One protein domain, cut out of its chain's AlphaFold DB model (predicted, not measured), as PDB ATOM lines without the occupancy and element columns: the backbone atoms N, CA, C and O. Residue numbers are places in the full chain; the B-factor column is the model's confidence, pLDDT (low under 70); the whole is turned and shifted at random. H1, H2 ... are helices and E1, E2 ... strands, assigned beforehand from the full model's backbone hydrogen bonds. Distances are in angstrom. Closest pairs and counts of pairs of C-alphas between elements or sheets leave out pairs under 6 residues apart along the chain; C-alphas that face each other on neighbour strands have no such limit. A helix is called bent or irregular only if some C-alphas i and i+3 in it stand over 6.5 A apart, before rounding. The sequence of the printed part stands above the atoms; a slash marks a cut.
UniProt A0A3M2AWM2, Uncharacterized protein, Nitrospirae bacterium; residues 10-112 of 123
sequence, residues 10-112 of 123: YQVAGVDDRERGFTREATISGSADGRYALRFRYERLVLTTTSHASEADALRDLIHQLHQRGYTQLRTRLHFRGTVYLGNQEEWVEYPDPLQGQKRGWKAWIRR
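Overview. This is residues 10 to 112 of the 123 residues of an uncharacterized protein of Nitrospirae bacterium (UniProt A0A3M2AWM2). A twisted sheet of five strands curls round one helix, H1, which packs on one face, while a long stretch after E5 runs beside that edge strand and then on to a short helix, H2, away from the sheet. The printed part has 103 residues, with the named elements E1, E2, E3, E4, H1, E5 and H2 in that order. The sheet's order is E4, E3, E2, E1, E5, all antiparallel, and the class is mixed, helices and strands. The whole is compact, with a radius of gyration of the C-alphas of 13.9 A and spans of 40 by 32 by 25 A.

Along the chain. E1 holds residues 10 to 15, beginning at C-alpha 10 at (224.574, 276.462, 213.807), and is 16.6 A long. E2, residues 21 to 30, is 28.9 A long. E3, residues 36 to 42, is 20.1 A long, and E4 holds residues 45 to 48. H1, residues 55 to 67, begins at C-alpha 55 at (216.189, 271.761, 216.595) and is 18.4 A long. E5, residues 72 to 81, is 25.8 A long. H2, residues 107 to 110, ends at C-alpha 110 at (224.662, 257.137, 228.756); it is neither bent nor irregular, but only just: C-alphas 107 and 110 are 6.1 A apart.

Arrangement. E1 to E4 form a meander, each strand the antiparallel neighbour of the one before, in three hairpins. N 12 and O 24 of E1 and E2 are 2.8 A apart, within hydrogen-bond range. E2 is staggered, pairing with E1 over residues 21 to 26 and with E3 over 26 to 30, where N 29 and O 37 are 2.7 A apart. Between E3 and E4, N 47 and O 40 are 2.8 A apart. E5 is the edge strand beside E1, with N 11 and O 77 2.8 A apart. H1 is on the sheet, making two layers, a helix on one face of a sheet. Its closest C-alphas to E3 are those of Glu 55 and Tyr 36, 5.7 A, and to E5 those of Ile 63 and Leu 74, 6.9 A. H1 and E1 are near each other, with 7 pairs of C-alphas within 10 A. Residues 93 to 94 pair antiparallel with residues 75 to 76 of E5. H2 is not on the sheet, and H1 and H2 are apart. In H1 every O i to N i+4 pair is within hydrogen-bond range; H2 is too short for such a pair, and its 1 pair of O i and N i+3 is not within range.

Size, cuts and confidence. The C-alphas farthest apart, those of Thr 83 and Gly 101, are 41.4 A apart. The printed part has no cut. The link from E5 to H2, 25 residues, is long. The mean pLDDT of the printed part is 83.8, and residues 31 to 32, 87 to 88 and 100 to 112 are under 70.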
ATOM      1  N   TYR A  10     224.429 275.581 212.663       92.69
ATOM      2  CA  TYR A  10     224.574 276.462 213.807       92.69
ATOM      3  C   TYR A  10     226.050 276.695 214.084       92.69
ATOM      4  O   TYR A  10     226.852 275.770 214.032       92.69
ATOM      5  N   GLN A  11     226.424 277.920 214.425       94.06
ATOM      6  CA  GLN A  11     227.683 278.166 215.113       94.06
ATOM      7  C   GLN A  11     227.492 277.909 216.599       94.06
ATOM      8  O   GLN A  11     226.511 278.357 217.183       94.06
ATOM      9  N   VAL A  12     228.456 277.231 217.205       95.81
ATOM     10  CA  VAL A  12     228.592 277.026 218.643       95.81
ATOM     11  C   VAL A  12     229.903 277.670 219.062       95.81
ATOM     12  O   VAL A  12     230.950 277.373 218.482       95.81
ATOM     13  N   ALA A  13     229.856 278.550 220.050       96.62
ATOM     14  CA  ALA A  13     231.033 279.195 220.609       96.62
ATOM     15  C   ALA A  13     231.028 279.100 222.132       96.62
ATOM     16  O   ALA A  13     229.975 278.918 222.738       96.62
ATOM     17  N   GLY A  14     232.203 279.238 222.733       96.56
ATOM     18  CA  GLY A  14     232.368 279.272 224.180       96.56
ATOM     19  C   GLY A  14     233.807 278.999 224.579       96.56
ATOM     20  O   GLY A  14     234.731 279.252 223.802       96.56
ATOM     21  N   VAL A  15     233.984 278.465 225.780       95.31
ATOM     22  CA  VAL A  15     235.279 278.127 226.367       95.31
ATOM     23  C   VAL A  15     235.359 276.610 226.552       95.31
ATOM     24  O   VAL A  15     234.412 275.991 227.038       95.31
ATOM     25  N   ASP A  16     236.454 275.994 226.101       93.38
ATOM     26  CA  ASP A  16     236.679 274.552 226.241       93.38
ATOM     27  C   ASP A  16     237.205 274.162 227.634       93.38
ATOM     28  O   ASP A  16     237.469 275.007 228.489       93.38
ATOM     29  N   ASP A  17     237.373 272.860 227.878       89.06
ATOM     30  CA  ASP A  17     237.856 272.320 229.158       89.06
ATOM     31  C   ASP A  17     239.292 272.743 229.521       89.06
ATOM     32  O   ASP A  17     239.740 272.509 230.644       89.06
ATOM     33  N   ARG A  18     240.007 273.368 228.580       91.38
ATOM     34  CA  ARG A  18     241.361 273.911 228.741       91.38
ATOM     35  C   ARG A  18     241.368 275.435 228.782       91.38
ATOM     36  O   ARG A  18     242.413 276.039 228.554       91.38
ATOM     37  N   GLU A  19     240.208 276.042 229.020       91.38
ATOM     38  CA  GLU A  19     240.022 277.489 229.105       91.38
ATOM     39  C   GLU A  19     240.344 278.228 227.792       91.38
ATOM     40  O   GLU A  19     240.618 279.429 227.783       91.38
ATOM     41  N   ARG A  20     240.287 277.529 226.648       93.62
ATOM     42  CA  ARG A  20     240.498 278.137 225.329       93.62
ATOM     43  C   ARG A  20     239.163 278.512 224.702       93.62
ATOM     44  O   ARG A  20     238.243 277.697 224.635       93.62
ATOM     45  N   GLY A  21     239.081 279.727 224.171       95.44
ATOM     46  CA  GLY A  21     237.942 280.146 223.360       95.44
ATOM     47  C   GLY A  21     237.841 279.338 222.062       95.44
ATOM     48  O   GLY A  21     238.844 279.120 221.379       95.44
ATOM     49  N   PHE A  22     236.631 278.926 221.689       95.44
ATOM     50  CA  PHE A  22     236.361 278.250 220.422       95.44
ATOM     51  C   PHE A  22     235.095 278.785 219.745       95.44
ATOM     52  O   PHE A  22     234.176 279.267 220.400       95.44
ATOM     53  N   THR A  23     235.045 278.623 218.422       95.25
ATOM     54  CA  THR A  23     233.841 278.772 217.593       95.25
ATOM     55  C   THR A  23     233.858 277.677 216.533       95.25
ATOM     56  O   THR A  23     234.837 277.557 215.789       95.25
ATOM     57  N   ARG A  24     232.821 276.844 216.461       94.50
ATOM     58  CA  ARG A  24     232.719 275.720 215.519       94.50
ATOM     59  C   ARG A  24     231.298 275.535 215.020       94.50
ATOM     60  O   ARG A  24     230.346 275.894 215.697       94.50
ATOM     61  N   GLU A  25     231.174 274.959 213.834       93.69
ATOM     62  CA  GLU A  25     229.879 274.630 213.254       93.69
ATOM     63  C   GLU A  25     229.336 273.317 213.844       93.69
ATOM     64  O   GLU A  25     230.079 272.354 214.059       93.69
ATOM     65  N   ALA A  26     228.033 273.290 214.098       92.81
ATOM     66  CA  ALA A  26     227.243 272.100 214.338       92.81
ATOM     67  C   ALA A  26     226.206 271.971 213.219       92.81
ATOM     68  O   ALA A  26     225.495 272.926 212.894       92.81
ATOM     69  N   THR A  27     226.116 270.784 212.634       91.81
ATOM     70  CA  THR A  27     225.198 270.496 211.530       91.81
ATOM     71  C   THR A  27     224.000 269.741 212.073       91.81
ATOM     72  O   THR A  27     224.160 268.799 212.857       91.81
ATOM     73  N   ILE A  28     222.804 270.142 211.660       88.81
ATOM     74  CA  ILE A  28     221.597 269.375 211.950       88.81
ATOM     75  C   ILE A  28     221.549 268.147 211.043       88.81
ATOM     76  O   ILE A  28     222.236 268.045 210.036       88.81
ATOM     77  N   SER A  29     220.806 267.136 211.436       84.19
ATOM     78  CA  SER A  29     220.444 266.009 210.596       84.19
ATOM     79  C   SER A  29     218.970 265.767 210.862       84.19
ATOM     80  O   SER A  29     218.596 265.324 211.949       84.19
ATOM     81  N   GLY A  30     218.134 266.173 209.906       77.12
ATOM     82  CA  GLY A  30     216.712 265.861 209.923       77.12
ATOM     83  C   GLY A  30     216.512 264.402 209.533       77.12
ATOM     84  O   GLY A  30     217.140 263.917 208.593       77.12
ATOM     85  N   SER A  31     215.658 263.703 210.264       67.19
ATOM     86  CA  SER A  31     215.204 262.358 209.926       67.19
ATOM     87  C   SER A  31     213.802 262.427 209.309       67.19
ATOM     88  O   SER A  31     213.055 263.383 209.530       67.19
ATOM     89  N   ALA A  32     213.442 261.424 208.503       69.56
ATOM     90  CA  ALA A  32     212.178 261.382 207.756       69.56
ATOM     91  C   ALA A  32     210.926 261.393 208.658       69.56
ATOM     92  O   ALA A  32     209.838 261.737 208.208       69.56
ATOM     93  N   ASP A  33     211.086 261.055 209.937       77.75
ATOM     94  CA  ASP A  33     210.068 261.109 210.990       77.75
ATOM     95  C   ASP A  33     209.889 262.510 211.610       77.75
ATOM     96  O   ASP A  33     209.193 262.660 212.614       77.75
ATOM     97  N   GLY A  34     210.519 263.541 211.037       80.44
ATOM     98  CA  GLY A  34     210.417 264.923 211.512       80.44
ATOM     99  C   GLY A  34     211.206 265.191 212.794       80.44
ATOM    100  O   GLY A  34     210.934 266.168 213.490       80.44
ATOM    101  N   ARG A  35     212.168 264.322 213.133       86.88
ATOM    102  CA  ARG A  35     213.062 264.506 214.281       86.88
ATOM    103  C   ARG A  35     214.415 265.067 213.860       86.88
ATOM    104  O   ARG A  35     214.886 264.832 212.749       86.88
ATOM    105  N   TYR A  36     215.075 265.740 214.793       86.75
ATOM    106  CA  TYR A  36     216.324 266.459 214.563       86.75
ATOM    107  C   TYR A  36     217.420 265.962 215.496       86.75
ATOM    108  O   TYR A  36     217.247 265.956 216.713       86.75
ATOM    109  N   ALA A  37     218.563 265.582 214.939       88.44
ATOM    110  CA  ALA A  37     219.791 265.354 215.693       88.44
ATOM    111  C   ALA A  37     220.844 266.391 215.287       88.44
ATOM    112  O   ALA A  37     220.817 266.902 214.170       88.44
ATOM    113  N   LEU A  38     221.782 266.702 216.178       90.62
ATOM    114  CA  LEU A  38     222.930 267.551 215.882       90.62
ATOM    115  C   LEU A  38     224.211 266.743 215.885       90.62
ATOM    116  O   LEU A  38     224.441 265.922 216.774       90.62
ATOM    117  N   ARG A  39     225.092 267.065 214.941       92.19
ATOM    118  CA  ARG A  39     226.476 266.610 214.923       92.19
ATOM    119  C   ARG A  39     227.413 267.793 215.125       92.19
ATOM    120  O   ARG A  39     227.385 268.758 214.369       92.19
ATOM    121  N   PHE A  40     228.283 267.679 216.119       94.12
ATOM    122  CA  PHE A  40     229.294 268.677 216.446       94.12
ATOM    123  C   PHE A  40     230.683 268.049 216.426       94.12
ATOM    124  O   PHE A  40     230.881 266.941 216.936       94.12
ATOM    125  N   ARG A  41     231.659 268.759 215.858       92.31
ATOM    126  CA  ARG A  41     233.056 268.325 215.841       92.31
ATOM    127  C   ARG A  41     233.986 269.461 216.241       92.31
ATOM    128  O   ARG A  41     233.992 270.522 215.622       92.31
ATOM    129  N   TYR A  42     234.844 269.189 217.216       92.12
ATOM    130  CA  TYR A  42     235.894 270.099 217.658       92.12
ATOM    131  C   TYR A  42     237.161 269.311 217.991       92.12
ATOM    132  O   TYR A  42     237.148 268.424 218.838       92.12
ATOM    133  N   GLU A  43     238.259 269.599 217.288       87.50
ATOM    134  CA  GLU A  43     239.507 268.829 217.369       87.50
ATOM    135  C   GLU A  43     239.260 267.311 217.178       87.50
ATOM    136  O   GLU A  43     238.897 266.868 216.083       87.50
ATOM    137  N   ARG A  44     239.448 266.511 218.238       87.25
ATOM    138  CA  ARG A  44     239.188 265.059 218.267       87.25
ATOM    139  C   ARG A  44     237.819 264.701 218.854       87.25
ATOM    140  O   ARG A  44     237.417 263.543 218.785       87.25
ATOM    141  N   LEU A  45     237.110 265.667 219.435       87.00
ATOM    142  CA  LEU A  45     235.782 265.476 219.999       87.00
ATOM    143  C   LEU A  45     234.746 265.458 218.871       87.00
ATOM    144  O   LEU A  45     234.629 266.417 218.108       87.00
ATOM    145  N   VAL A  46     233.975 264.376 218.790       91.44
ATOM    146  CA  VAL A  46     232.792 264.269 217.929       91.44
ATOM    147  C   VAL A  46     231.605 263.942 218.819       91.44
ATOM    148  O   VAL A  46     231.633 262.943 219.536       91.44
ATOM    149  N   LEU A  47     230.583 264.792 218.781       91.19
ATOM    150  CA  LEU A  47     229.332 264.607 219.505       91.19
ATOM    151  C   LEU A  47     228.185 264.453 218.525       91.19
ATOM    152  O   LEU A  47     228.139 265.110 217.481       91.19
ATOM    153  N   THR A  48     227.254 263.583 218.881       91.31
ATOM    154  CA  THR A  48     225.981 263.443 218.190       91.31
ATOM    155  C   THR A  48     224.896 263.372 219.248       91.31
ATOM    156  O   THR A  48     225.002 262.583 220.189       91.31
ATOM    157  N   THR A  49     223.909 264.254 219.151       89.25
ATOM    158  CA  THR A  49     222.760 264.245 220.061       89.25
ATOM    159  C   THR A  49     221.806 263.134 219.670       89.25
ATOM    160  O   THR A  49     221.842 262.637 218.542       89.25
ATOM    161  N   THR A  50     220.918 262.751 220.580       86.88
ATOM    162  CA  THR A  50     219.774 261.934 220.168       86.88
ATOM    163  C   THR A  50     218.876 262.737 219.225       86.88
ATOM    164  O   THR A  50     218.973 263.965 219.170       86.88
ATOM    165  N   SER A  51     217.997 262.067 218.482       86.94
ATOM    166  CA  SER A  51     216.974 262.761 217.697       86.94
ATOM    167  C   SER A  51     215.923 263.351 218.638       86.94
ATOM    168  O   SER A  51     215.417 262.637 219.505       86.94
ATOM    169  N   HIS A  52     215.553 264.615 218.454       88.88
ATOM    170  CA  HIS A  52     214.572 265.362 219.250       88.88
ATOM    171  C   HIS A  52     213.430 265.881 218.374       88.88
ATOM    172  O   HIS A  52     213.540 265.893 217.153       88.88
ATOM    173  N   ALA A  53     212.325 266.308 218.987       87.06
ATOM    174  CA  ALA A  53     211.169 266.843 218.256       87.06
ATOM    175  C   ALA A  53     211.410 268.253 217.681       87.06
ATOM    176  O   ALA A  53     210.657 268.698 216.820       87.06
ATOM    177  N   SER A  54     212.447 268.955 218.147       88.06
ATOM    178  CA  SER A  54     212.817 270.283 217.661       88.06
ATOM    179  C   SER A  54     214.335 270.459 217.581       88.06
ATOM    180  O   SER A  54     215.094 269.827 218.323       88.06
ATOM    181  N   GLU A  55     214.780 271.361 216.705       89.69
ATOM    182  CA  GLU A  55     216.189 271.761 216.595       89.69
ATOM    183  C   GLU A  55     216.704 272.389 217.900       89.69
ATOM    184  O   GLU A  55     217.834 272.136 218.316       89.69
ATOM    185  N   ALA A  56     215.854 273.160 218.587       89.75
ATOM    186  CA  ALA A  56     216.184 273.799 219.857       89.75
ATOM    187  C   ALA A  56     216.464 272.777 220.971       89.75
ATOM    188  O   ALA A  56     217.396 272.962 221.756       89.75
ATOM    189  N   ASP A  57     215.700 271.685 221.034       90.12
ATOM    190  CA  ASP A  57     215.923 270.626 222.024       90.12
ATOM    191  C   ASP A  57     217.198 269.838 221.728       90.12
ATOM    192  O   ASP A  57     217.969 269.534 222.640       90.12
ATOM    193  N   ALA A  58     217.482 269.594 220.449       91.25
ATOM    194  CA  ALA A  58     218.740 268.991 220.039       91.25
ATOM    195  C   ALA A  58     219.944 269.899 220.358       91.25
ATOM    196  O   ALA A  58     220.956 269.421 220.865       91.25
ATOM    197  N   LEU A  59     219.834 271.219 220.163       93.44
ATOM    198  CA  LEU A  59     220.861 272.172 220.598       93.44
ATOM    199  C   LEU A  59     221.068 272.124 222.112       93.44
ATOM    200  O   LEU A  59     222.206 272.028 222.565       93.44
ATOM    201  N   ARG A  60     219.992 272.128 222.908       93.12
ATOM    202  CA  ARG A  60     220.087 272.025 224.375       93.12
ATOM    203  C   ARG A  60     220.785 270.741 224.822       93.12
ATOM    204  O   ARG A  60     221.612 270.802 225.729       93.12
ATOM    205  N   ASP A  61     220.503 269.604 224.185       93.19
ATOM    206  CA  ASP A  61     221.200 268.338 224.456       93.19
ATOM    207  C   ASP A  61     222.701 268.439 224.129       93.19
ATOM    208  O   ASP A  61     223.540 268.048 224.942       93.19
ATOM    209  N   LEU A  62     223.070 269.054 222.999       94.56
ATOM    210  CA  LEU A  62     224.476 269.304 222.660       94.56
ATOM    211  C   LEU A  62     225.171 270.190 223.706       94.56
ATOM    212  O   LEU A  62     226.261 269.853 224.174       94.56
ATOM    213  N   ILE A  63     224.551 271.308 224.086       95.25
ATOM    214  CA  ILE A  63     225.080 272.231 225.098       95.25
ATOM    215  C   ILE A  63     225.254 271.520 226.432       95.25
ATOM    216  O   ILE A  63     226.318 271.598 227.045       95.25
ATOM    217  N   HIS A  64     224.248 270.757 226.851       93.12
ATOM    218  CA  HIS A  64     224.332 269.941 228.047       93.12
ATOM    219  C   HIS A  64     225.522 268.979 227.947       93.12
ATOM    220  O   HIS A  64     226.399 269.003 228.802       93.12
ATOM    221  N   GLN A  65     225.644 268.215 226.862       93.25
ATOM    222  CA  GLN A  65     226.783 267.336 226.595       93.25
ATOM    223  C   GLN A  65     228.156 268.028 226.650       93.25
ATOM    224  O   GLN A  65     229.138 267.393 227.049       93.25
ATOM    225  N   LEU A  66     228.258 269.290 226.242       93.88
ATOM    226  CA  LEU A  66     229.493 270.073 226.315       93.88
ATOM    227  C   LEU A  66     229.775 270.542 227.752       93.88
ATOM    228  O   LEU A  66     230.874 270.310 228.257       93.88
ATOM    229  N   HIS A  67     228.778 271.080 228.462       93.50
ATOM    230  CA  HIS A  67     228.880 271.430 229.887       93.50
ATOM    231  C   HIS A  67     229.353 270.247 230.746       93.50
ATOM    232  O   HIS A  67     230.234 270.368 231.597       93.50
ATOM    233  N   GLN A  68     228.828 269.058 230.456       89.38
ATOM    234  CA  GLN A  68     229.186 267.782 231.084       89.38
ATOM    235  C   GLN A  68     230.671 267.414 230.933       89.38
ATOM    236  O   GLN A  68     231.203 266.596 231.689       89.38
ATOM    237  N   ARG A  69     231.335 267.986 229.925       90.38
ATOM    238  CA  ARG A  69     232.757 267.801 229.614       90.38
ATOM    239  C   ARG A  69     233.626 268.955 230.113       90.38
ATOM    240  O   ARG A  69     234.834 268.883 229.945       90.38
ATOM    241  N   GLY A  70     233.036 269.960 230.759       90.75
ATOM    242  CA  GLY A  70     233.747 271.100 231.333       90.75
ATOM    243  C   GLY A  70     233.771 272.347 230.456       90.75
ATOM    244  O   GLY A  70     234.417 273.311 230.845       90.75
ATOM    245  N   TYR A  71     233.066 272.341 229.324       93.94
ATOM    246  CA  TYR A  71     232.914 273.525 228.481       93.94
ATOM    247  C   TYR A  71     231.994 274.527 229.187       93.94
ATOM    248  O   TYR A  71     231.099 274.114 229.928       93.94
ATOM    249  N   THR A  72     232.207 275.818 228.964       95.31
ATOM    250  CA  THR A  72     231.474 276.912 229.622       95.31
ATOM    251  C   THR A  72     231.250 278.084 228.669       95.31
ATOM    252  O   THR A  72     231.763 278.095 227.546       95.31
ATOM    253  N   GLN A  73     230.463 279.069 229.108       95.56
ATOM    254  CA  GLN A  73     230.103 280.279 228.363       95.56
ATOM    255  C   GLN A  73     229.572 279.943 226.966       95.56
ATOM    256  O   GLN A  73     229.910 280.588 225.967       95.56
ATOM    257  N   LEU A  74     228.802 278.856 226.889       96.94
ATOM    258  CA  LEU A  74     228.347 278.322 225.623       96.94
ATOM    259  C   LEU A  74     227.260 279.217 225.039       96.94
ATOM    260  O   LEU A  74     226.320 279.627 225.717       96.94
ATOM    261  N   ARG A  75     227.364 279.474 223.743       96.44
ATOM    262  CA  ARG A  75     226.366 280.202 222.965       96.44
ATOM    263  C   ARG A  75     226.241 279.620 221.572       96.44
ATOM    264  O   ARG A  75     227.211 279.099 221.016       96.44
ATOM    265  N   THR A  76     225.054 279.728 220.994       94.94
ATOM    266  CA  THR A  76     224.781 279.246 219.639       94.94
ATOM    267  C   THR A  76     224.128 280.313 218.794       94.94
ATOM    268  O   THR A  76     223.379 281.131 219.309       94.94
ATOM    269  N   ARG A  77     224.361 280.276 217.488       92.50
ATOM    270  CA  ARG A  77     223.694 281.149 216.524       92.50
ATOM    271  C   ARG A  77     223.390 280.362 215.264       92.50
ATOM    272  O   ARG A  77     224.254 279.629 214.783       92.50
ATOM    273  N   LEU A  78     222.193 280.524 214.711       89.69
ATOM    274  CA  LEU A  78     221.862 279.949 213.412       89.69
ATOM    275  C   LEU A  78     222.712 280.634 212.330       89.69
ATOM    276  O   LEU A  78     222.726 281.854 212.201       89.69
ATOM    277  N   HIS A  79     223.477 279.846 211.580       83.38
ATOM    278  CA  HIS A  79     224.417 280.341 210.573       83.38
ATOM    279  C   HIS A  79     223.876 280.153 209.159       83.38
ATOM    280  O   HIS A  79     223.985 281.060 208.335       83.38
ATOM    281  N   PHE A  80     223.233 279.011 208.908       83.12
ATOM    282  CA  PHE A  80     222.532 278.724 207.662       83.12
ATOM    283  C   PHE A  80     221.188 278.063 207.938       83.12
ATOM    284  O   PHE A  80     221.122 277.120 208.729       83.12
ATOM    285  N   ARG A  81     220.146 278.502 207.231       83.06
ATOM    286  CA  ARG A  81     218.876 277.780 207.118       83.06
ATOM    287  C   ARG A  81     218.801 277.158 205.728       83.06
ATOM    288  O   ARG A  81     218.582 277.860 204.742       83.06
ATOM    289  N   GLY A  82     219.052 275.857 205.643       78.50
ATOM    290  CA  GLY A  82     219.322 275.180 204.377       78.50
ATOM    291  C   GLY A  82     220.472 275.841 203.604       78.50
ATOM    292  O   GLY A  82     221.595 275.920 204.100       78.50
ATOM    293  N   THR A  83     220.178 276.354 202.409       74.19
ATOM    294  CA  THR A  83     221.138 277.083 201.562       74.19
ATOM    295  C   THR A  83     221.240 278.576 201.890       74.19
ATOM    296  O   THR A  83     222.155 279.247 201.417       74.19
ATOM    297  N   VAL A  84     220.325 279.122 202.700       76.12
ATOM    298  CA  VAL A  84     220.263 280.559 202.996       76.12
ATOM    299  C   VAL A  84     221.217 280.903 204.134       76.12
ATOM    300  O   VAL A  84     221.095 280.381 205.244       76.12
ATOM    301  N   TYR A  85     222.156 281.811 203.869       73.12
ATOM    302  CA  TYR A  85     223.063 282.356 204.875       73.12
ATOM    303  C   TYR A  85     222.341 283.358 205.779       73.12
ATOM    304  O   TYR A  85     221.819 284.356 205.291       73.12
ATOM    305  N   LEU A  86     222.372 283.130 207.093       76.62
ATOM    306  CA  LEU A  86     221.722 283.989 208.095       76.62
ATOM    307  C   LEU A  86     222.704 284.568 209.124       76.62
ATOM    308  O   LEU A  86     222.302 285.235 210.074       76.62
ATOM    309  N   GLY A  87     224.009 284.345 208.942       59.34
ATOM    310  CA  GLY A  87     225.006 284.525 210.000       59.34
ATOM    311  C   GLY A  87     225.054 285.896 210.679       59.34
ATOM    312  O   GLY A  87     225.418 285.957 211.846       59.34
ATOM    313  N   ASN A  88     224.693 286.982 209.992       65.88
ATOM    314  CA  ASN A  88     224.680 288.333 210.572       65.88
ATOM    315  C   ASN A  88     223.285 288.830 210.983       65.88
ATOM    316  O   ASN A  88     223.180 289.942 211.489       65.88
ATOM    317  N   GLN A  89     222.239 288.044 210.740       72.81
ATOM    318  CA  GLN A  89     220.851 288.417 211.029       72.81
ATOM    319  C   GLN A  89     220.327 287.754 212.304       72.81
ATOM    320  O   GLN A  89     219.418 288.285 212.931       72.81
ATOM    321  N   GLU A  90     220.920 286.629 212.702       82.06
ATOM    322  CA  GLU A  90     220.481 285.859 213.862       82.06
ATOM    323  C   GLU A  90     221.271 286.236 215.121       82.06
ATOM    324  O   GLU A  90     222.490 286.445 215.089       82.06
ATOM    325  N   GLU A  91     220.565 286.297 216.247       86.31
ATOM    326  CA  GLU A  91     221.142 286.600 217.553       86.31
ATOM    327  C   GLU A  91     221.902 285.393 218.124       86.31
ATOM    328  O   GLU A  91     221.623 284.230 217.811       86.31
ATOM    329  N   TRP A  92     222.895 285.668 218.972       91.56
ATOM    330  CA  TRP A  92     223.509 284.628 219.788       91.56
ATOM    331  C   TRP A  92     222.572 284.251 220.932       91.56
ATOM    332  O   TRP A  92     222.275 285.064 221.796       91.56
ATOM    333  N   VAL A  93     222.171 282.987 220.971       93.12
ATOM    334  CA  VAL A  93     221.483 282.393 222.114       93.12
ATOM    335  C   VAL A  93     222.532 281.941 223.118       93.12
ATOM    336  O   VAL A  93     223.337 281.057 222.818       93.12
ATOM    337  N   GLU A  94     222.529 282.545 224.299       94.69
ATOM    338  CA  GLU A  94     223.434 282.202 225.396       94.69
ATOM    339  C   GLU A  94     222.858 281.085 226.270       94.69
ATOM    340  O   GLU A  94     221.650 281.011 226.511       94.69
ATOM    341  N   TYR A  95     223.736 280.214 226.765       93.25
ATOM    342  CA  TYR A  95     223.383 279.136 227.677       93.25
ATOM    343  C   TYR A  95     224.148 279.316 228.991       93.25
ATOM    344  O   TYR A  95     225.380 279.351 228.974       93.25
ATOM    345  N   PRO A  96     223.449 279.419 230.135       91.56
ATOM    346  CA  PRO A  96     224.100 279.645 231.415       91.56
ATOM    347  C   PRO A  96     224.935 278.433 231.832       91.56
ATOM    348  O   PRO A  96     224.522 277.281 231.661       91.56
ATOM    349  N   ASP A  97     226.088 278.711 232.437       90.62
ATOM    350  CA  ASP A  97     226.958 277.678 232.986       90.62
ATOM    351  C   ASP A  97     226.251 276.890 234.100       90.62
ATOM    352  O   ASP A  97     225.514 277.464 234.911       90.62
ATOM    353  N   PRO A  98     226.484 275.568 234.201       85.81
ATOM    354  CA  PRO A  98     225.946 274.789 235.303       85.81
ATOM    355  C   PRO A  98     226.583 275.244 236.623       85.81
ATOM    356  O   PRO A  98     227.799 275.429 236.710       85.81
ATOM    357  N   LEU A  99     225.770 275.352 237.680       77.12
ATOM    358  CA  LEU A  99     226.246 275.677 239.027       77.12
ATOM    359  C   LEU A  99     227.390 274.727 239.428       77.12
ATOM    360  O   LEU A  99     227.288 273.501 239.283       77.12
ATOM    361  N   GLN A 100     228.500 275.300 239.903       61.09
ATOM    362  CA  GLN A 100     229.719 274.561 240.229       61.09
ATOM    363  C   GLN A 100     229.439 273.520 241.325       61.09
ATOM    364  O   GLN A 100     229.331 273.834 242.502       61.09
ATOM    365  N   GLY A 101     229.270 272.262 240.911       53.75
ATOM    366  CA  GLY A 101     228.884 271.147 241.785       53.75
ATOM    367  C   GLY A 101     228.243 269.981 241.029       53.75
ATOM    368  O   GLY A 101     228.377 268.829 241.430       53.75
ATOM    369  N   GLN A 102     227.651 270.239 239.857       53.34
ATOM    370  CA  GLN A 102     227.039 269.200 239.013       53.34
ATOM    371  C   GLN A 102     228.034 268.510 238.050       53.34
ATOM    372  O   GLN A 102     227.642 267.712 237.202       53.34
ATOM    373  N   LYS A 103     229.348 268.761 238.192       50.53
ATOM    374  CA  LYS A 103     230.413 268.302 237.270       50.53
ATOM    375  C   LYS A 103     230.657 266.774 237.251       50.53
ATOM    376  O   LYS A 103     231.614 266.312 236.631       50.53
ATOM    377  N   ARG A 104     229.841 265.952 237.930       49.69
ATOM    378  CA  ARG A 104     230.115 264.507 238.103       49.69
ATOM    379  C   ARG A 104     228.883 263.594 238.218       49.69
ATOM    380  O   ARG A 104     228.989 262.528 238.812       49.69
ATOM    381  N   GLY A 105     227.727 263.981 237.668       47.22
ATOM    382  CA  GLY A 105     226.448 263.323 237.999       47.22
ATOM    383  C   GLY A 105     225.809 262.346 237.001       47.22
ATOM    384  O   GLY A 105     224.983 261.550 237.425       47.22
ATOM    385  N   TRP A 106     226.134 262.356 235.701       50.28
ATOM    386  CA  TRP A 106     225.286 261.659 234.702       50.28
ATOM    387  C   TRP A 106     225.926 260.482 233.940       50.28
ATOM    388  O   TRP A 106     225.244 259.793 233.176       50.28
ATOM    389  N   LYS A 107     227.229 260.215 234.143       46.00
ATOM    390  CA  LYS A 107     227.993 259.190 233.391       46.00
ATOM    391  C   LYS A 107     227.397 257.771 233.494       46.00
ATOM    392  O   LYS A 107     227.753 256.910 232.693       46.00
ATOM    393  N   ALA A 108     226.487 257.525 234.440       47.97
ATOM    394  CA  ALA A 108     225.814 256.242 234.629       47.97
ATOM    395  C   ALA A 108     224.677 255.958 233.621       47.97
ATOM    396  O   ALA A 108     224.419 254.793 233.337       47.97
ATOM    397  N   TRP A 109     224.030 256.973 233.032       53.62
ATOM    398  CA  TRP A 109     222.863 256.745 232.159       53.62
ATOM    399  C   TRP A 109     223.228 256.535 230.679       53.62
ATOM    400  O   TRP A 109     222.587 255.744 229.988       53.62
ATOM    401  N   ILE A 110     224.308 257.154 230.191       53.19
ATOM    402  CA  ILE A 110     224.662 257.137 228.756       53.19
ATOM    403  C   ILE A 110     225.159 255.766 228.281       53.19
ATOM    404  O   ILE A 110     224.940 255.395 227.130       53.19
ATOM    405  N   ARG A 111     225.764 254.951 229.159       50.12
ATOM    406  CA  ARG A 111     226.252 253.610 228.771       50.12
ATOM    407  C   ARG A 111     225.127 252.653 228.349       50.12
ATOM    408  O   ARG A 111     225.430 251.638 227.731       50.12
ATOM    409  N   ARG A 112     223.854 252.952 228.650       47.94
ATOM    410  CA  ARG A 112     222.715 252.071 228.334       47.94
ATOM    411  C   ARG A 112     222.108 252.296 226.942       47.94
ATOM    412  O   ARG A 112     221.450 251.392 226.444       47.94
TER     413      ARG A 112